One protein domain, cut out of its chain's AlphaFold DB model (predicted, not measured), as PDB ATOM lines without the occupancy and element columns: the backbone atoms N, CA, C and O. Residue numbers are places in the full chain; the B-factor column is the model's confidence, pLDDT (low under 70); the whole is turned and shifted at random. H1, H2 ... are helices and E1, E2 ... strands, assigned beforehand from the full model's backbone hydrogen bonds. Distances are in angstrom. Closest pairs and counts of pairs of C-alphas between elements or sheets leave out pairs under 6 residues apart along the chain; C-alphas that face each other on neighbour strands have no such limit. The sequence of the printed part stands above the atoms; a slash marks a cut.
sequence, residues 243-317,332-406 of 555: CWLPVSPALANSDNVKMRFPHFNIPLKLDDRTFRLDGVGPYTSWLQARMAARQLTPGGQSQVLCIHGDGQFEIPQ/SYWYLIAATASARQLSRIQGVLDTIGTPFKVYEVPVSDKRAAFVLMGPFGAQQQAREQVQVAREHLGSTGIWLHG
ATOM      1  N   CYS A 243     226.202 178.717 229.970       77.00
ATOM      2  CA  CYS A 243     226.304 179.943 229.193       77.00
ATOM      3  C   CYS A 243     227.608 180.042 228.408       77.00
ATOM      4  O   CYS A 243     228.656 179.567 228.839       77.00
ATOM      5  N   TRP A 244     227.571 180.712 227.261       82.12
ATOM      6  CA  TRP A 244     228.746 181.018 226.460       82.12
ATOM      7  C   TRP A 244     228.579 182.278 225.622       82.12
ATOM      8  O   TRP A 244     227.496 182.849 225.489       82.12
ATOM      9  N   LEU A 245     229.684 182.687 225.007       82.06
ATOM     10  CA  LEU A 245     229.755 183.831 224.122       82.06
ATOM     11  C   LEU A 245     230.274 183.412 222.761       82.06
ATOM     12  O   LEU A 245     231.439 183.031 222.661       82.06
ATOM     13  N   PRO A 246     229.463 183.495 221.704       75.81
ATOM     14  CA  PRO A 246     229.970 183.328 220.360       75.81
ATOM     15  C   PRO A 246     230.917 184.486 220.048       75.81
ATOM     16  O   PRO A 246     230.567 185.661 220.170       75.81
ATOM     17  N   VAL A 247     232.128 184.137 219.642       75.19
ATOM     18  CA  VAL A 247     233.188 185.083 219.299       75.19
ATOM     19  C   VAL A 247     233.637 184.841 217.864       75.19
ATOM     20  O   VAL A 247     233.477 183.752 217.315       75.19
ATOM     21  N   SER A 248     234.197 185.864 217.217       69.94
ATOM     22  CA  SER A 248     234.772 185.666 215.886       69.94
ATOM     23  C   SER A 248     235.982 184.721 215.961       69.94
ATOM     24  O   SER A 248     236.700 184.738 216.966       69.94
ATOM     25  N   PRO A 249     236.295 183.957 214.897       68.62
ATOM     26  CA  PRO A 249     237.477 183.094 214.874       68.62
ATOM     27  C   PRO A 249     238.783 183.843 215.165       68.62
ATOM     28  O   PRO A 249     239.692 183.292 215.777       68.62
ATOM     29  N   ALA A 250     238.877 185.112 214.754       71.00
ATOM     30  CA  ALA A 250     240.028 185.964 215.043       71.00
ATOM     31  C   ALA A 250     240.158 186.263 216.545       71.00
ATOM     32  O   ALA A 250     241.249 186.166 217.098       71.00
ATOM     33  N   LEU A 251     239.041 186.574 217.213       71.44
ATOM     34  CA  LEU A 251     239.026 186.839 218.650       71.44
ATOM     35  C   LEU A 251     239.280 185.556 219.454       71.44
ATOM     36  O   LEU A 251     240.086 185.576 220.376       71.44
ATOM     37  N   ALA A 252     238.674 184.434 219.053       72.69
ATOM     38  CA  ALA A 252     238.903 183.119 219.657       72.69
ATOM     39  C   ALA A 252     240.360 182.650 219.537       72.69
ATOM     40  O   ALA A 252     240.864 181.933 220.397       72.69
ATOM     41  N   ASN A 253     241.048 183.041 218.461       74.88
ATOM     42  CA  ASN A 253     242.440 182.674 218.227       74.88
ATOM     43  C   ASN A 253     243.461 183.616 218.874       74.88
ATOM     44  O   ASN A 253     244.642 183.283 218.847       74.88
ATOM     45  N   SER A 254     243.031 184.737 219.458       82.50
ATOM     46  CA  SER A 254     243.915 185.667 220.163       82.50
ATOM     47  C   SER A 254     244.522 185.012 221.404       82.50
ATOM     48  O   SER A 254     243.790 184.500 222.254       82.50
ATOM     49  N   ASP A 255     245.847 185.084 221.549       84.81
ATOM     50  CA  ASP A 255     246.563 184.522 222.704       84.81
ATOM     51  C   ASP A 255     246.050 185.101 224.029       84.81
ATOM     52  O   ASP A 255     245.879 184.381 225.011       84.81
ATOM     53  N   ASN A 256     245.703 186.392 224.039       74.19
ATOM     54  CA  ASN A 256     245.142 187.066 225.211       74.19
ATOM     55  C   ASN A 256     243.771 186.487 225.610       74.19
ATOM     56  O   ASN A 256     243.469 186.369 226.793       74.19
ATOM     57  N   VAL A 257     242.943 186.095 224.638       77.00
ATOM     58  CA  VAL A 257     241.628 185.489 224.904       77.00
ATOM     59  C   VAL A 257     241.789 184.042 225.359       77.00
ATOM     60  O   VAL A 257     241.223 183.668 226.384       77.00
ATOM     61  N   LYS A 258     242.624 183.258 224.665       80.12
ATOM     62  CA  LYS A 258     242.902 181.852 225.005       80.12
ATOM     63  C   LYS A 258     243.489 181.672 226.402       80.12
ATOM     64  O   LYS A 258     243.148 180.705 227.071       80.12
ATOM     65  N   MET A 259     244.357 182.587 226.842       74.12
ATOM     66  CA  MET A 259     244.959 182.530 228.180       74.12
ATOM     67  C   MET A 259     243.987 182.919 229.300       74.12
ATOM     68  O   MET A 259     244.205 182.539 230.447       74.12
ATOM     69  N   ARG A 260     242.947 183.705 228.998       72.69
ATOM     70  CA  ARG A 260     242.081 184.322 230.016       72.69
ATOM     71  C   ARG A 260     240.715 183.678 230.150       72.69
ATOM     72  O   ARG A 260     240.088 183.844 231.194       72.69
ATOM     73  N   PHE A 261     240.237 182.994 229.117       80.25
ATOM     74  CA  PHE A 261     238.890 182.452 229.111       80.25
ATOM     75  C   PHE A 261     238.858 181.012 228.588       80.25
ATOM     76  O   PHE A 261     239.600 180.678 227.658       80.25
ATOM     77  N   PRO A 262     237.983 180.158 229.150       74.62
ATOM     78  CA  PRO A 262     237.739 178.839 228.590       74.62
ATOM     79  C   PRO A 262     237.154 179.000 227.181       74.62
ATOM     80  O   PRO A 262     236.353 179.901 226.933       74.62
ATOM     81  N   HIS A 263     237.599 178.176 226.240       76.88
ATOM     82  CA  HIS A 263     237.191 178.258 224.843       76.88
ATOM     83  C   HIS A 263     236.726 176.895 224.356       76.88
ATOM     84  O   HIS A 263     237.285 175.863 224.725       76.88
ATOM     85  N   PHE A 264     235.735 176.899 223.477       72.38
ATOM     86  CA  PHE A 264     235.295 175.702 222.781       72.38
ATOM     87  C   PHE A 264     235.003 176.027 221.320       72.38
ATOM     88  O   PHE A 264     234.780 177.180 220.937       72.38
ATOM     89  N   ASN A 265     235.006 174.988 220.494       74.12
ATOM     90  CA  ASN A 265     234.558 175.066 219.116       74.12
ATOM     91  C   ASN A 265     233.459 174.026 218.889       74.12
ATOM     92  O   ASN A 265     233.529 172.909 219.393       74.12
ATOM     93  N   ILE A 266     232.421 174.411 218.150       66.12
ATOM     94  CA  ILE A 266     231.381 173.486 217.695       66.12
ATOM     95  C   ILE A 266     231.454 173.441 216.168       66.12
ATOM     96  O   ILE A 266     231.137 174.443 215.512       66.12
ATOM     97  N   PRO A 267     231.892 172.320 215.572       69.56
ATOM     98  CA  PRO A 267     231.805 172.136 214.133       69.56
ATOM     99  C   PRO A 267     230.338 171.910 213.731       69.56
ATOM    100  O   PRO A 267     229.704 170.950 214.155       69.56
ATOM    101  N   LEU A 268     229.795 172.790 212.893       66.88
ATOM    102  CA  LEU A 268     228.442 172.717 212.342       66.88
ATOM    103  C   LEU A 268     228.524 172.353 210.855       66.88
ATOM    104  O   LEU A 268     228.925 173.177 210.039       66.88
ATOM    105  N   LYS A 269     228.154 171.131 210.465       67.94
ATOM    106  CA  LYS A 269     228.114 170.745 209.042       67.94
ATOM    107  C   LYS A 269     226.820 171.241 208.382       67.94
ATOM    108  O   LYS A 269     225.786 170.621 208.577       67.94
ATOM    109  N   LEU A 270     226.865 172.330 207.606       62.19
ATOM    110  CA  LEU A 270     225.749 172.774 206.759       62.19
ATOM    111  C   LEU A 270     226.022 172.343 205.307       62.19
ATOM    112  O   LEU A 270     226.846 172.957 204.626       62.19
ATOM    113  N   ASP A 271     225.321 171.303 204.845       71.44
ATOM    114  CA  ASP A 271     225.545 170.676 203.527       71.44
ATOM    115  C   ASP A 271     226.996 170.173 203.397       71.44
ATOM    116  O   ASP A 271     227.539 169.609 204.348       71.44
ATOM    117  N   ASP A 272     227.658 170.417 202.265       66.69
ATOM    118  CA  ASP A 272     229.052 170.015 202.016       66.69
ATOM    119  C   ASP A 272     230.087 170.874 202.767       66.69
ATOM    120  O   ASP A 272     231.289 170.812 202.500       66.69
ATOM    121  N   ARG A 273     229.648 171.733 203.695       55.72
ATOM    122  CA  ARG A 273     230.514 172.689 204.391       55.72
ATOM    123  C   ARG A 273     230.476 172.485 205.887       55.72
ATOM    124  O   ARG A 273     229.419 172.393 206.496       55.72
ATOM    125  N   THR A 274     231.653 172.519 206.498       63.81
ATOM    126  CA  THR A 274     231.778 172.573 207.955       63.81
ATOM    127  C   THR A 274     232.017 174.017 208.373       63.81
ATOM    128  O   THR A 274     233.011 174.633 207.999       63.81
ATOM    129  N   PHE A 275     231.081 174.563 209.128       61.97
ATOM    130  CA  PHE A 275     231.168 175.841 209.807       61.97
ATOM    131  C   PHE A 275     231.770 175.603 211.184       61.97
ATOM    132  O   PHE A 275     231.602 174.538 211.770       61.97
ATOM    133  N   ARG A 276     232.465 176.601 211.716       67.06
ATOM    134  CA  ARG A 276     232.986 176.555 213.077       67.06
ATOM    135  C   ARG A 276     232.308 177.652 213.876       67.06
ATOM    136  O   ARG A 276     232.452 178.825 213.538       67.06
ATOM    137  N   LEU A 277     231.550 177.268 214.897       68.50
ATOM    138  CA  LEU A 277     231.070 178.200 215.907       68.50
ATOM    139  C   LEU A 277     232.107 178.224 217.029       68.50
ATOM    140  O   LEU A 277     232.223 177.262 217.783       68.50
ATOM    141  N   ASP A 278     232.892 179.297 217.088       74.00
ATOM    142  CA  ASP A 278     233.841 179.518 218.175       74.00
ATOM    143  C   ASP A 278     233.132 180.223 219.336       74.00
ATOM    144  O   ASP A 278     232.415 181.211 219.140       74.00
ATOM    145  N   GLY A 279     233.326 179.703 220.545       80.00
ATOM    146  CA  GLY A 279     232.703 180.213 221.754       80.00
ATOM    147  C   GLY A 279     233.699 180.379 222.894       80.00
ATOM    148  O   GLY A 279     234.665 179.628 223.016       80.00
ATOM    149  N   VAL A 280     233.442 181.367 223.744       79.38
ATOM    150  CA  VAL A 280     234.092 181.526 225.045       79.38
ATOM    151  C   VAL A 280     233.122 181.038 226.125       79.38
ATOM    152  O   VAL A 280     231.973 181.475 226.161       79.38
ATOM    153  N   GLY A 281     233.557 180.103 226.965       82.88
ATOM    154  CA  GLY A 281     232.748 179.335 227.916       82.88
ATOM    155  C   GLY A 281     233.246 177.883 228.032       82.88
ATOM    156  O   GLY A 281     234.301 177.563 227.481       82.88
ATOM    157  N   PRO A 282     232.501 176.990 228.702       71.12
ATOM    158  CA  PRO A 282     231.203 177.237 229.328       71.12
ATOM    159  C   PRO A 282     231.295 178.022 230.644       71.12
ATOM    160  O   PRO A 282     232.305 177.981 231.343       71.12
ATOM    161  N   TYR A 283     230.212 178.714 230.981       79.06
ATOM    162  CA  TYR A 283     229.980 179.383 232.260       79.06
ATOM    163  C   TYR A 283     228.753 178.777 232.931       79.06
ATOM    164  O   TYR A 283     227.816 178.396 232.233       79.06
ATOM    165  N   THR A 284     228.729 178.727 234.261       72.38
ATOM    166  CA  THR A 284     227.612 178.131 235.017       72.38
ATOM    167  C   THR A 284     226.465 179.109 235.276       72.38
ATOM    168  O   THR A 284     225.462 178.758 235.890       72.38
ATOM    169  N   SER A 285     226.599 180.365 234.836       71.69
ATOM    170  CA  SER A 285     225.537 181.363 234.938       71.69
ATOM    171  C   SER A 285     225.633 182.436 233.857       71.69
ATOM    172  O   SER A 285     226.712 182.754 233.341       71.69
ATOM    173  N   TRP A 286     224.487 183.048 233.544       75.19
ATOM    174  CA  TRP A 286     224.398 184.152 232.584       75.19
ATOM    175  C   TRP A 286     225.263 185.335 232.995       75.19
ATOM    176  O   TRP A 286     225.914 185.964 232.160       75.19
ATOM    177  N   LEU A 287     225.329 185.602 234.301       68.69
ATOM    178  CA  LEU A 287     226.126 186.684 234.856       68.69
ATOM    179  C   LEU A 287     227.621 186.474 234.595       68.69
ATOM    180  O   LEU A 287     228.282 187.393 234.110       68.69
ATOM    181  N   GLN A 288     228.145 185.268 234.846       70.00
ATOM    182  CA  GLN A 288     229.546 184.940 234.564       70.00
ATOM    183  C   GLN A 288     229.873 185.130 233.079       70.00
ATOM    184  O   GLN A 288     230.849 185.802 232.734       70.00
ATOM    185  N   ALA A 289     229.014 184.615 232.196       77.38
ATOM    186  CA  ALA A 289     229.187 184.799 230.764       77.38
ATOM    187  C   ALA A 289     229.110 186.282 230.371       77.38
ATOM    188  O   ALA A 289     229.920 186.760 229.583       77.38
ATOM    189  N   ARG A 290     228.213 187.074 230.964       74.06
ATOM    190  CA  ARG A 290     228.107 188.513 230.676       74.06
ATOM    191  C   ARG A 290     229.308 189.310 231.168       74.06
ATOM    192  O   ARG A 290     229.731 190.248 230.490       74.06
ATOM    193  N   MET A 291     229.885 188.942 232.306       71.50
ATOM    194  CA  MET A 291     231.140 189.527 232.780       71.50
ATOM    195  C   MET A 291     232.280 189.233 231.804       71.50
ATOM    196  O   MET A 291     232.992 190.158 231.410       71.50
ATOM    197  N   ALA A 292     232.396 187.990 231.327       73.38
ATOM    198  CA  ALA A 292     233.353 187.640 230.281       73.38
ATOM    199  C   ALA A 292     233.098 188.420 228.974       73.38
ATOM    200  O   ALA A 292     234.041 188.952 228.386       73.38
ATOM    201  N   ALA A 293     231.832 188.608 228.577       77.06
ATOM    202  CA  ALA A 293     231.415 189.413 227.414       77.06
ATOM    203  C   ALA A 293     231.964 190.827 227.459       77.06
ATOM    204  O   ALA A 293     232.478 191.357 226.470       77.06
ATOM    205  N   ARG A 294     231.819 191.440 228.632       69.56
ATOM    206  CA  ARG A 294     232.218 192.817 228.889       69.56
ATOM    207  C   ARG A 294     233.733 192.955 228.907       69.56
ATOM    208  O   ARG A 294     234.242 193.927 228.365       69.56
ATOM    209  N   GLN A 295     234.453 191.972 229.447       75.88
ATOM    210  CA  GLN A 295     235.916 191.967 229.401       75.88
ATOM    211  C   GLN A 295     236.459 191.779 227.976       75.88
ATOM    212  O   GLN A 295     237.452 192.405 227.616       75.88
ATOM    213  N   LEU A 296     235.813 190.933 227.167       74.19
ATOM    214  CA  LEU A 296     236.206 190.672 225.778       74.19
ATOM    215  C   LEU A 296     235.862 191.828 224.840       74.19
ATOM    216  O   LEU A 296     236.615 192.136 223.920       74.19
ATOM    217  N   THR A 297     234.716 192.463 225.068       71.94
ATOM    218  CA  THR A 297     234.227 193.586 224.269       71.94
ATOM    219  C   THR A 297     233.738 194.700 225.196       71.94
ATOM    220  O   THR A 297     232.550 194.750 225.521       71.94
ATOM    221  N   PRO A 298     234.622 195.629 225.606       58.66
ATOM    222  CA  PRO A 298     234.278 196.711 226.535       58.66
ATOM    223  C   PRO A 298     233.096 197.580 226.082       58.66
ATOM    224  O   PRO A 298     232.391 198.149 226.908       58.66
ATOM    225  N   GLY A 299     232.814 197.631 224.773       62.34
ATOM    226  CA  GLY A 299     231.635 198.296 224.205       62.34
ATOM    227  C   GLY A 299     230.299 197.557 224.392       62.34
ATOM    228  O   GLY A 299     229.287 198.017 223.871       62.34
ATOM    229  N   GLY A 300     230.277 196.406 225.078       54.06
ATOM    230  CA  GLY A 300     229.054 195.691 225.460       54.06
ATOM    231  C   GLY A 300     228.297 195.028 224.307       54.06
ATOM    232  O   GLY A 300     227.103 194.771 224.438       54.06
ATOM    233  N   GLN A 301     228.958 194.773 223.175       57.66
ATOM    234  CA  GLN A 301     228.294 194.215 221.990       57.66
ATOM    235  C   GLN A 301     228.260 192.684 221.936       57.66
ATOM    236  O   GLN A 301     227.523 192.131 221.118       57.66
ATOM    237  N   SER A 302     229.023 191.991 222.783       65.88
ATOM    238  CA  SER A 302     229.008 190.527 222.801       65.88
ATOM    239  C   SER A 302     227.693 190.000 223.358       65.88
ATOM    240  O   SER A 302     227.275 190.351 224.462       65.88
ATOM    241  N   GLN A 303     227.043 189.148 222.573       71.38
ATOM    242  CA  GLN A 303     225.847 188.434 222.993       71.38
ATOM    243  C   GLN A 303     226.265 187.253 223.872       71.38
ATOM    244  O   GLN A 303     227.257 186.588 223.591       71.38
ATOM    245  N   VAL A 304     225.513 187.016 224.941       74.19
ATOM    246  CA  VAL A 304     225.623 185.811 225.765       74.19
ATOM    247  C   VAL A 304     224.473 184.899 225.370       74.19
ATOM    248  O   VAL A 304     223.339 185.363 225.265       74.19
ATOM    249  N   LEU A 305     224.772 183.628 225.139       72.56
ATOM    250  CA  LEU A 305     223.787 182.561 225.021       72.56
ATOM    251  C   LEU A 305     223.838 181.729 226.291       72.56
ATOM    252  O   LEU A 305     224.924 181.321 226.689       72.56
ATOM    253  N   CYS A 306     222.685 181.453 226.883       70.56
ATOM    254  CA  CYS A 306     222.553 180.526 228.001       70.56
ATOM    255  C   CYS A 306     221.575 179.415 227.658       70.56
ATOM    256  O   CYS A 306     220.544 179.691 227.053       70.56
ATOM    257  N   ILE A 307     221.904 178.189 228.056       65.00
ATOM    258  CA  ILE A 307     221.003 177.039 228.123       65.00
ATOM    259  C   ILE A 307     220.727 176.793 229.595       65.00
ATOM    260  O   ILE A 307     221.660 176.504 230.331       65.00
ATOM    261  N   HIS A 308     219.483 176.882 230.029       65.25
ATOM    262  CA  HIS A 308     219.098 176.479 231.376       65.25
ATOM    263  C   HIS A 308     218.955 174.956 231.472       65.25
ATOM    264  O   HIS A 308     218.824 174.260 230.460       65.25
ATOM    265  N   GLY A 309     218.961 174.427 232.697       46.59
ATOM    266  CA  GLY A 309     218.845 172.989 232.940       46.59
ATOM    267  C   GLY A 309     217.529 172.405 232.413       46.59
ATOM    268  O   GLY A 309     217.481 171.230 232.050       46.59
ATOM    269  N   ASP A 310     216.484 173.219 232.292       53.94
ATOM    270  CA  ASP A 310     215.194 172.874 231.685       53.94
ATOM    271  C   ASP A 310     215.196 172.921 230.136       53.94
ATOM    272  O   ASP A 310     214.205 172.579 229.480       53.94
ATOM    273  N   GLY A 311     216.320 173.314 229.531       46.03
ATOM    274  CA  GLY A 311     216.497 173.434 228.091       46.03
ATOM    275  C   GLY A 311     216.020 174.748 227.483       46.03
ATOM    276  O   GLY A 311     216.031 174.853 226.249       46.03
ATOM    277  N   GLN A 312     215.597 175.722 228.294       49.62
ATOM    278  CA  GLN A 312     215.254 177.063 227.831       49.62
ATOM    279  C   GLN A 312     216.492 177.899 227.544       49.62
ATOM    280  O   GLN A 312     217.562 177.686 228.107       49.62
ATOM    281  N   PHE A 313     216.331 178.858 226.636       59.62
ATOM    282  CA  PHE A 313     217.405 179.744 226.228       59.62
ATOM    283  C   PHE A 313     217.084 181.175 226.600       59.62
ATOM    284  O   PHE A 313     216.072 181.725 226.161       59.62
ATOM    285  N   GLU A 314     217.999 181.797 227.329       52.91
ATOM    286  CA  GLU A 314     217.986 183.235 227.526       52.91
ATOM    287  C   GLU A 314     218.891 183.883 226.474       52.91
ATOM    288  O   GLU A 314     220.113 183.710 226.472       52.91
ATOM    289  N   ILE A 315     218.283 184.624 225.545       53.50
ATOM    290  CA  ILE A 315     219.002 185.489 224.607       53.50
ATOM    291  C   ILE A 315     218.592 186.924 224.945       53.50
ATOM    292  O   ILE A 315     217.401 187.247 224.848       53.50
ATOM    293  N   PRO A 316     219.528 187.794 225.373       45.38
ATOM    294  CA  PRO A 316     219.180 189.086 225.950       45.38
ATOM    295  C   PRO A 316     218.405 189.957 224.954       45.38
ATOM    296  O   PRO A 316     218.784 190.095 223.786       45.38
ATOM    297  N   GLN A 317     217.324 190.584 225.426       42.94
ATOM    298  CA  GLN A 317     216.538 191.509 224.612       42.94
ATOM    299  C   GLN A 317     217.366 192.754 224.244       42.94
ATOM    300  O   GLN A 317     217.919 193.415 225.113       42.94
ATOM    301  N   SER A 332     225.665 182.335 201.304       70.50
ATOM    302  CA  SER A 332     224.430 181.856 201.929       70.50
ATOM    303  C   SER A 332     224.365 182.402 203.353       70.50
ATOM    304  O   SER A 332     225.245 182.099 204.169       70.50
ATOM    305  N   TYR A 333     223.341 183.194 203.659       78.00
ATOM    306  CA  TYR A 333     223.125 183.699 205.013       78.00
ATOM    307  C   TYR A 333     222.351 182.662 205.820       78.00
ATOM    308  O   TYR A 333     221.309 182.182 205.375       78.00
ATOM    309  N   TRP A 334     222.854 182.341 207.008       82.56
ATOM    310  CA  TRP A 334     222.165 181.514 207.988       82.56
ATOM    311  C   TRP A 334     221.933 182.333 209.256       82.56
ATOM    312  O   TRP A 334     222.689 183.251 209.578       82.56
ATOM    313  N   TYR A 335     220.872 182.023 209.986       82.06
ATOM    314  CA  TYR A 335     220.533 182.720 211.216       82.06
ATOM    315  C   TYR A 335     220.109 181.717 212.286       82.06
ATOM    316  O   TYR A 335     219.113 181.014 212.131       82.06
ATOM    317  N   LEU A 336     220.868 181.642 213.377       84.69
ATOM    318  CA  LEU A 336     220.536 180.841 214.551       84.69
ATOM    319  C   LEU A 336     219.381 181.520 215.279       84.69
ATOM    320  O   LEU A 336     219.597 182.496 215.995       84.69
ATOM    321  N   ILE A 337     218.158 181.037 215.059       82.06
ATOM    322  CA  ILE A 337     216.959 181.656 215.638       82.06
ATOM    323  C   ILE A 337     216.643 181.151 217.034       82.06
ATOM    324  O   ILE A 337     216.068 181.871 217.851       82.06
ATOM    325  N   ALA A 338     216.995 179.905 217.287       79.75
ATOM    326  CA  ALA A 338     216.766 179.288 218.560       79.75
ATOM    327  C   ALA A 338     217.803 178.208 218.763       79.75
ATOM    328  O   ALA A 338     218.310 177.589 217.826       79.75
ATOM    329  N   ALA A 339     218.055 177.959 220.021       77.38
ATOM    330  CA  ALA A 339     218.546 176.693 220.469       77.38
ATOM    331  C   ALA A 339     217.561 176.245 221.562       77.38
ATOM    332  O   ALA A 339     216.856 177.081 222.126       77.38
ATOM    333  N   THR A 340     217.361 174.947 221.752       76.31
ATOM    334  CA  THR A 340     216.437 174.419 222.770       76.31
ATOM    335  C   THR A 340     216.828 172.993 223.134       76.31
ATOM    336  O   THR A 340     217.179 172.226 222.243       76.31
ATOM    337  N   ALA A 341     216.775 172.617 224.413       74.50
ATOM    338  CA  ALA A 341     216.846 171.204 224.814       74.50
ATOM    339  C   ALA A 341     215.455 170.587 225.047       74.50
ATOM    340  O   ALA A 341     215.325 169.405 225.355       74.50
ATOM    341  N   SER A 342     214.391 171.374 224.858       80.31
ATOM    342  CA  SER A 342     213.009 170.928 225.002       80.31
ATOM    343  C   SER A 342     212.426 170.505 223.654       80.31
ATOM    344  O   SER A 342     212.209 171.327 222.763       80.31
ATOM    345  N   ALA A 343     212.066 169.225 223.523       81.25
ATOM    346  CA  ALA A 343     211.401 168.700 222.326       81.25
ATOM    347  C   ALA A 343     210.084 169.440 222.005       81.25
ATOM    348  O   ALA A 343     209.745 169.654 220.840       81.25
ATOM    349  N   ARG A 344     209.356 169.894 223.037       80.69
ATOM    350  CA  ARG A 344     208.115 170.665 222.875       80.69
ATOM    351  C   ARG A 344     208.382 172.055 222.299       80.69
ATOM    352  O   ARG A 344     207.644 172.501 221.421       80.69
ATOM    353  N   GLN A 345     209.419 172.741 222.780       78.50
ATOM    354  CA  GLN A 345     209.820 174.029 222.212       78.50
ATOM    355  C   GLN A 345     210.347 173.863 220.788       78.50
ATOM    356  O   GLN A 345     209.974 174.657 219.928       78.50
ATOM    357  N   LEU A 346     211.134 172.817 220.519       87.62
ATOM    358  CA  LEU A 346     211.618 172.511 219.175       87.62
ATOM    359  C   LEU A 346     210.453 172.346 218.196       87.62
ATOM    360  O   LEU A 346     210.418 173.032 217.179       87.62
ATOM    361  N   SER A 347     209.455 171.530 218.548       86.38
ATOM    362  CA  SER A 347     208.254 171.334 217.727       86.38
ATOM    363  C   SER A 347     207.479 172.640 217.500       86.38
ATOM    364  O   SER A 347     207.056 172.919 216.378       86.38
ATOM    365  N   ARG A 348     207.356 173.498 218.527       85.62
ATOM    366  CA  ARG A 348     206.753 174.835 218.385       85.62
ATOM    367  C   ARG A 348     207.540 175.718 217.412       85.62
ATOM    368  O   ARG A 348     206.928 176.400 216.595       85.62
ATOM    369  N   ILE A 349     208.871 175.727 217.510       85.25
ATOM    370  CA  ILE A 349     209.738 176.524 216.633       85.25
ATOM    371  C   ILE A 349     209.610 176.037 215.190       85.25
ATOM    372  O   ILE A 349     209.394 176.857 214.301       85.25
ATOM    373  N   GLN A 350     209.678 174.724 214.969       91.81
ATOM    374  CA  GLN A 350     209.496 174.114 213.650       91.81
ATOM    375  C   GLN A 350     208.142 174.500 213.051       91.81
ATOM    376  O   GLN A 350     208.111 175.060 211.962       91.81
ATOM    377  N   GLY A 351     207.047 174.353 213.807       88.00
ATOM    378  CA  GLY A 351     205.711 174.721 213.332       88.00
ATOM    379  C   GLY A 351     205.580 176.197 212.942       88.00
ATOM    380  O   GLY A 351     204.926 176.520 211.952       88.00
ATOM    381  N   VAL A 352     206.233 177.112 213.670       84.56
ATOM    382  CA  VAL A 352     206.276 178.534 213.291       84.56
ATOM    383  C   VAL A 352     207.090 178.751 212.015       84.56
ATOM    384  O   VAL A 352     206.638 179.479 211.134       84.56
ATOM    385  N   LEU A 353     208.263 178.128 211.883       90.06
ATOM    386  CA  LEU A 353     209.105 178.271 210.690       90.06
ATOM    387  C   LEU A 353     208.443 177.669 209.441       90.06
ATOM    388  O   LEU A 353     208.483 178.299 208.381       90.06
ATOM    389  N   ASP A 354     207.754 176.536 209.591       89.50
ATOM    390  CA  ASP A 354     206.913 175.920 208.561       89.50
ATOM    391  C   ASP A 354     205.760 176.848 208.153       89.50
ATOM    392  O   ASP A 354     205.515 177.053 206.964       89.50
ATOM    393  N   THR A 355     205.095 177.483 209.128       85.56
ATOM    394  CA  THR A 355     203.996 178.436 208.879       85.56
ATOM    395  C   THR A 355     204.471 179.662 208.098       85.56
ATOM    396  O   THR A 355     203.781 180.132 207.194       85.56
ATOM    397  N   ILE A 356     205.659 180.180 208.420       87.19
ATOM    398  CA  ILE A 356     206.263 181.315 207.704       87.19
ATOM    399  C   ILE A 356     206.791 180.867 206.325       87.19
ATOM    400  O   ILE A 356     206.992 181.693 205.435       87.19
ATOM    401  N   GLY A 357     206.992 179.562 206.112       88.38
ATOM    402  CA  GLY A 357     207.566 179.009 204.886       88.38
ATOM    403  C   GLY A 357     209.050 179.340 204.732       88.38
ATOM    404  O   GLY A 357     209.537 179.478 203.611       88.38
ATOM    405  N   THR A 358     209.766 179.526 205.845       88.00
ATOM    406  CA  THR A 358     211.204 179.811 205.820       88.00
ATOM    407  C   THR A 358     211.991 178.507 205.906       88.00
ATOM    408  O   THR A 358     211.745 177.741 206.836       88.00
ATOM    409  N   PRO A 359     212.960 178.245 205.008       88.31
ATOM    410  CA  PRO A 359     213.804 177.064 205.132       88.31
ATOM    411  C   PRO A 359     214.580 177.106 206.450       88.31
ATOM    412  O   PRO A 359     215.062 178.163 206.876       88.31
ATOM    413  N   PHE A 360     214.695 175.958 207.110       93.50
ATOM    414  CA  PHE A 360     215.480 175.822 208.327       93.50
ATOM    415  C   PHE A 360     216.119 174.438 208.426       93.50
ATOM    416  O   PHE A 360     215.694 173.481 207.780       93.50
ATOM    417  N   LYS A 361     217.151 174.335 209.260       90.75
ATOM    418  CA  LYS A 361     217.801 173.081 209.634       90.75
ATOM    419  C   LYS A 361     217.915 172.987 211.147       90.75
ATOM    420  O   LYS A 361     218.187 173.984 211.814       90.75
ATOM    421  N   VAL A 362     217.723 171.782 211.670       91.06
ATOM    422  CA  VAL A 362     217.875 171.474 213.093       91.06
ATOM    423  C   VAL A 362     219.131 170.633 213.274       91.06
ATOM    424  O   VAL A 362     219.289 169.615 212.608       91.06
ATOM    425  N   TYR A 363     220.010 171.064 214.172       83.12
ATOM    426  CA  TYR A 363     221.229 170.353 214.539       83.12
ATOM    427  C   TYR A 363     221.123 169.889 215.975       83.12
ATOM    428  O   TYR A 363     221.089 170.718 216.879       83.12
ATOM    429  N   GLU A 364     221.089 168.581 216.190       83.31
ATOM    430  CA  GLU A 364     221.220 168.029 217.533       83.31
ATOM    431  C   GLU A 364     222.655 168.256 218.024       83.31
ATOM    432  O   GLU A 364     223.622 167.837 217.387       83.31
ATOM    433  N   VAL A 365     222.787 168.952 219.148       75.12
ATOM    434  CA  VAL A 365     224.048 169.191 219.837       75.12
ATOM    435  C   VAL A 365     224.002 168.416 221.150       75.12
ATOM    436  O   VAL A 365     223.144 168.695 221.992       75.12
ATOM    437  N   PRO A 366     224.890 167.430 221.345       61.03
ATOM    438  CA  PRO A 366     224.991 166.750 222.624       61.03
ATOM    439  C   PRO A 366     225.542 167.740 223.658       61.03
ATOM    440  O   PRO A 366     226.665 168.223 223.520       61.03
ATOM    441  N   VAL A 367     224.743 168.073 224.675       59.34
ATOM    442  CA  VAL A 367     225.157 168.921 225.799       59.34
ATOM    443  C   VAL A 367     224.973 168.101 227.072       59.34
ATOM    444  O   VAL A 367     223.880 168.046 227.632       59.34
ATOM    445  N   SER A 368     226.049 167.443 227.516       67.69
ATOM    446  CA  SER A 368     226.005 166.477 228.625       67.69
ATOM    447  C   SER A 368     224.965 165.364 228.366       67.69
ATOM    448  O   SER A 368     224.841 164.891 227.234       67.69
ATOM    449  N   ASP A 369     224.189 164.983 229.382       60.09
ATOM    450  CA  ASP A 369     223.119 163.974 229.330       60.09
ATOM    451  C   ASP A 369     221.845 164.455 228.605       60.09
ATOM    452  O   ASP A 369     220.880 163.700 228.450       60.09
ATOM    453  N   LYS A 370     221.803 165.722 228.163       57.41
ATOM    454  CA  LYS A 370     220.630 166.340 227.530       57.41
ATOM    455  C   LYS A 370     220.873 166.565 226.036       57.41
ATOM    456  O   LYS A 370     221.920 167.036 225.590       57.41
ATOM    457  N   ARG A 371     219.859 166.246 225.227       68.81
ATOM    458  CA  ARG A 371     219.844 166.537 223.787       68.81
ATOM    459  C   ARG A 371     219.435 167.994 223.586       68.81
ATOM    460  O   ARG A 371     218.257 168.315 223.707       68.81
ATOM    461  N   ALA A 372     220.390 168.871 223.282       75.88
ATOM    462  CA  ALA A 372     220.085 170.214 222.801       75.88
ATOM    463  C   ALA A 372     219.930 170.201 221.274       75.88
ATOM    464  O   ALA A 372     220.465 169.336 220.585       75.88
ATOM    465  N   ALA A 373     219.195 171.157 220.724       83.44
ATOM    466  CA  ALA A 373     218.993 171.327 219.295       83.44
ATOM    467  C   ALA A 373     219.194 172.794 218.909       83.44
ATOM    468  O   ALA A 373     218.588 173.682 219.504       83.44
ATOM    469  N   PHE A 374     220.026 173.063 217.906       86.62
ATOM    470  CA  PHE A 374     220.199 174.377 217.287       86.62
ATOM    471  C   PHE A 374     219.325 174.474 216.041       86.62
ATOM    472  O   PHE A 374     219.427 173.641 215.143       86.62
ATOM    473  N   VAL A 375     218.483 175.502 215.965       87.62
ATOM    474  CA  VAL A 375     217.600 175.755 214.824       87.62
ATOM    475  C   VAL A 375     218.146 176.923 214.015       87.62
ATOM    476  O   VAL A 375     218.167 178.075 214.459       87.62
ATOM    477  N   LEU A 376     218.597 176.613 212.805       89.69
ATOM    478  CA  LEU A 376     219.202 177.547 211.868       89.69
ATOM    479  C   LEU A 376     218.220 177.845 210.739       89.69
ATOM    480  O   LEU A 376     217.890 176.955 209.965       89.69
ATOM    481  N   MET A 377     217.780 179.095 210.626       90.94
ATOM    482  CA  MET A 377     217.009 179.589 209.487       90.94
ATOM    483  C   MET A 377     217.933 179.895 208.310       90.94
ATOM    484  O   MET A 377     218.970 180.540 208.487       90.94
ATOM    485  N   GLY A 378     217.538 179.470 207.117       90.69
ATOM    486  CA  GLY A 378     218.296 179.624 205.882       90.69
ATOM    487  C   GLY A 378     218.370 178.324 205.068       90.69
ATOM    488  O   GLY A 378     217.731 177.332 205.421       90.69
ATOM    489  N   PRO A 379     219.146 178.322 203.970       88.56
ATOM    490  CA  PRO A 379     220.003 179.419 203.520       88.56
ATOM    491  C   PRO A 379     219.195 180.543 202.851       88.56
ATOM    492  O   PRO A 379     218.264 180.278 202.098       88.56
ATOM    493  N   PHE A 380     219.578 181.803 203.075       85.00
ATOM    494  CA  PHE A 380     219.050 182.942 202.313       85.00
ATOM    495  C   PHE A 380     220.047 183.386 201.242       85.00
ATOM    496  O   PHE A 380     221.250 183.448 201.507       85.00
ATOM    497  N   GLY A 381     219.545 183.728 200.052       78.25
ATOM    498  CA  GLY A 381     220.372 184.208 198.938       78.25
ATOM    499  C   GLY A 381     220.806 185.672 199.072       78.25
ATOM    500  O   GLY A 381     221.850 186.051 198.551       78.25
ATOM    501  N   ALA A 382     220.039 186.489 199.803       81.44
ATOM    502  CA  ALA A 382     220.307 187.914 200.003       81.44
ATOM    503  C   ALA A 382     220.166 188.323 201.478       81.44
ATOM    504  O   ALA A 382     219.279 187.839 202.188       81.44
ATOM    505  N   GLN A 383     221.004 189.263 201.935       78.94
ATOM    506  CA  GLN A 383     220.996 189.719 203.329       78.94
ATOM    507  C   GLN A 383     219.671 190.400 203.702       78.94
ATOM    508  O   GLN A 383     219.171 190.211 204.811       78.94
ATOM    509  N   GLN A 384     219.090 191.180 202.787       80.75
ATOM    510  CA  GLN A 384     217.818 191.865 203.020       80.75
ATOM    511  C   GLN A 384     216.668 190.872 203.231       80.75
ATOM    512  O   GLN A 384     215.970 190.966 204.239       80.75
ATOM    513  N   GLN A 385     216.540 189.873 202.351       83.06
ATOM    514  CA  GLN A 385     215.547 188.801 202.487       83.06
ATOM    515  C   GLN A 385     215.702 188.077 203.828       83.06
ATOM    516  O   GLN A 385     214.722 187.841 204.534       83.06
ATOM    517  N   ALA A 386     216.945 187.776 204.213       83.31
ATOM    518  CA  ALA A 386     217.228 187.164 205.496       83.31
ATOM    519  C   ALA A 386     216.734 188.044 206.655       83.31
ATOM    520  O   ALA A 386     216.095 187.547 207.577       83.31
ATOM    521  N   ARG A 387     217.018 189.357 206.632       82.19
ATOM    522  CA  ARG A 387     216.603 190.289 207.699       82.19
ATOM    523  C   ARG A 387     215.086 190.354 207.836       82.19
ATOM    524  O   ARG A 387     214.592 190.374 208.960       82.19
ATOM    525  N   GLU A 388     214.365 190.371 206.720       84.25
ATOM    526  CA  GLU A 388     212.900 190.395 206.703       84.25
ATOM    527  C   GLU A 388     212.314 189.109 207.298       84.25
ATOM    528  O   GLU A 388     211.514 189.184 208.231       84.25
ATOM    529  N   GLN A 389     212.780 187.940 206.850       86.06
ATOM    530  CA  GLN A 389     212.312 186.640 207.350       86.06
ATOM    531  C   GLN A 389     212.657 186.431 208.829       86.06
ATOM    532  O   GLN A 389     211.816 186.012 209.625       86.06
ATOM    533  N   VAL A 390     213.873 186.800 209.233       84.31
ATOM    534  CA  VAL A 390     214.296 186.765 210.637       84.31
ATOM    535  C   VAL A 390     213.427 187.683 211.488       84.31
ATOM    536  O   VAL A 390     213.030 187.295 212.584       84.31
ATOM    537  N   GLN A 391     213.097 188.884 211.011       83.38
ATOM    538  CA  GLN A 391     212.226 189.798 211.747       83.38
ATOM    539  C   GLN A 391     210.824 189.206 211.950       83.38
ATOM    540  O   GLN A 391     210.295 189.294 213.056       83.38
ATOM    541  N   VAL A 392     210.250 188.564 210.928       81.50
ATOM    542  CA  VAL A 392     208.945 187.888 211.029       81.50
ATOM    543  C   VAL A 392     209.004 186.727 212.021       81.50
ATOM    544  O   VAL A 392     208.144 186.615 212.894       81.50
ATOM    545  N   ALA A 393     210.034 185.886 211.946       82.12
ATOM    546  CA  ALA A 393     210.163 184.749 212.850       82.12
ATOM    547  C   ALA A 393     210.415 185.178 214.304       82.12
ATOM    548  O   ALA A 393     209.821 184.608 215.217       82.12
ATOM    549  N   ARG A 394     211.196 186.245 214.533       81.25
ATOM    550  CA  ARG A 394     211.361 186.868 215.861       81.25
ATOM    551  C   ARG A 394     210.033 187.360 216.433       81.25
ATOM    552  O   ARG A 394     209.793 187.213 217.626       81.25
ATOM    553  N   GLU A 395     209.171 187.939 215.601       76.62
ATOM    554  CA  GLU A 395     207.849 188.416 216.026       76.62
ATOM    555  C   GLU A 395     206.923 187.265 216.455       76.62
ATOM    556  O   GLU A 395     206.159 187.435 217.402       76.62
ATOM    557  N   HIS A 396     207.032 186.092 215.823       76.56
ATOM    558  CA  HIS A 396     206.227 184.913 216.169       76.56
ATOM    559  C   HIS A 396     206.788 184.119 217.355       76.56
ATOM    560  O   HIS A 396     206.030 183.611 218.184       76.56
ATOM    561  N   LEU A 397     208.113 183.983 217.432       76.25
ATOM    562  CA  LEU A 397     208.776 183.184 218.463       76.25
ATOM    563  C   LEU A 397     209.038 183.970 219.746       76.25
ATOM    564  O   LEU A 397     209.198 183.361 220.800       76.25
ATOM    565  N   GLY A 398     209.099 185.302 219.674       71.81
ATOM    566  CA  GLY A 398     209.537 186.146 220.787       71.81
ATOM    567  C   GLY A 398     211.025 185.986 221.129       71.81
ATOM    568  O   GLY A 398     211.493 186.602 222.082       71.81
ATOM    569  N   SER A 399     211.777 185.185 220.367       64.44
ATOM    570  CA  SER A 399     213.202 184.946 220.580       64.44
ATOM    571  C   SER A 399     214.059 185.923 219.777       64.44
ATOM    572  O   SER A 399     213.679 186.397 218.705       64.44
ATOM    573  N   THR A 400     215.245 186.238 220.296       60.06
ATOM    574  CA  THR A 400     216.325 186.851 219.511       60.06
ATOM    575  C   THR A 400     217.331 185.765 219.117       60.06
ATOM    576  O   THR A 400     217.123 184.603 219.422       60.06
ATOM    577  N   GLY A 401     218.359 186.077 218.336       70.00
ATOM    578  CA  GLY A 401     219.249 185.060 217.768       70.00
ATOM    579  C   GLY A 401     220.407 185.676 216.988       70.00
ATOM    580  O   GLY A 401     220.536 186.907 216.932       70.00
ATOM    581  N   ILE A 402     221.237 184.827 216.383       71.06
ATOM    582  CA  ILE A 402     222.585 185.192 215.926       71.06
ATOM    583  C   ILE A 402     222.756 184.962 214.431       71.06
ATOM    584  O   ILE A 402     222.410 183.912 213.898       71.06
ATOM    585  N   TRP A 403     223.342 185.945 213.750       70.31
ATOM    586  CA  TRP A 403     223.720 185.829 212.345       70.31
ATOM    587  C   TRP A 403     224.940 184.926 212.177       70.31
ATOM    588  O   TRP A 403     225.997 185.203 212.741       70.31
ATOM    589  N   LEU A 404     224.804 183.881 211.360       70.69
ATOM    590  CA  LEU A 404     225.914 183.050 210.907       70.69
ATOM    591  C   LEU A 404     226.197 183.368 209.436       70.69
ATOM    592  O   LEU A 404     225.404 183.082 208.537       70.69
ATOM    593  N   HIS A 405     227.347 183.983 209.181       65.19
ATOM    594  CA  HIS A 405     227.783 184.285 207.824       65.19
ATOM    595  C   HIS A 405     228.569 183.100 207.261       65.19
ATOM    596  O   HIS A 405     229.623 182.743 207.788       65.19
ATOM    597  N   GLY A 406     228.071 182.492 206.183       54.22
ATOM    598  CA  GLY A 406     228.864 181.571 205.377       54.22
ATOM    599  C   GLY A 406     229.759 182.330 204.416       54.22
ATOM    600  O   GLY A 406     229.297 183.242 203.734       54.22
TER     601      GLY A 406
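Overview. This is residues 243 to 317 and 332 to 406 of the 555 residues of the protein "Sporulation domain protein" of Magnetococcus marinus (strain ATCC BAA-1437 / JCM 17883 / MC-1) (UniProt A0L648). Two lobes stand side by side and meet through few contacts, each a strongly twisted sheet of four strands with helices over one face. In the first lobe H3 and the short H1 cover one face of the sheet E2 - E3 - E1 - E4; in the second H4 and H5 cover one face of the sheet E6 - E7 - E5 - E8. Both sheets are all antiparallel. The printed part has 150 residues with five named helices and eight named strands, in the order E1 H1 H2 E2 E3 H3 E4 E5 H4 E6 E7 H5 E8, of mixed class. It is compact, with a radius of gyration of the C-alphas of 15.2 A and spans of 45 by 34 by 30 A.

Along the chain. E1, residues 243 to 246, begins at C-alpha 243 (226.304, 179.943, 229.193). H1 is 249 to 252, H2 255 to 260, E2 263 to 270 and E3 273 to 283, 28.7 A long, which bends by 59 degrees at residue 280. H3 is 286 to 296 and E4 305 to 307. After the cut come E5, 333 to 340, H4, 343 to 356, E6, 360 to 367, and E7, 370 to 380, 30.2 A long. H5, 383 to 397, measures 20.5 A, and E8, 402 to 405, ends at C-alpha 405 (227.783, 184.285, 207.824).

Arrangement. E2 and E3 form a hairpin, with N 266 and O 277 2.9 A apart. Between the neighbour strands E3 and E1, N 245 and O 280 are within hydrogen-bond range at 2.8 A, and between the neighbour strands E1 and E4, N 244 and O 305 are within hydrogen-bond range at 2.8 A. H3 makes two layers with this sheet, at a height of 8.5 A over it; H1 is on the same face. H2 is only just not on it, with 4 pairs of C-alphas within 10 A. In the other sheet E6 and E7 form a hairpin, N 363 and O 374 being 2.8 A apart; between the neighbour strands E7 and E5, N 335 and O 377 are within hydrogen-bond range at 2.8 A, and between the neighbour strands E5 and E8, N 336 and O 402 are within hydrogen-bond range at 2.8 A. H4 and H5, on the same face, make two layers with it, at heights of 9.5 A and 9.1 A. They touch at a steep tilt of 51 degrees, opposite ways, H5 with residues 392 to 397 alone; the closest C-alphas are those of Leu 353 and Ala 393, 6.9 A. E1 H1 H2 E2, E3 H3 E4, E5 H4 E6 and E7 H5 E8 are split strand-helix-strand units, two strands that run the same way in one sheet with another strand between them, and the crossover of each is right-handed. Between the sheets, the closest C-alphas of E4 and E5 are those of Ile 307 and Thr 340, 7.5 A. H2, H3, H4 and H5 have every O i to N i+4 pair within hydrogen-bond range; H1 is too short for one, and its one O i to N i+3 pair is not within range.

Size, cuts and confidence. The C-alphas farthest apart are those of Met 259 and Thr 355, 45.5 A. Residues 318 to 331 are cut out, with 25.9 A from C-alpha 317 to C-alpha 332. Of the links printed whole, none is long. The mean pLDDT of the printed part is 74.5; 41 residues are under 70, among them 307 to 317.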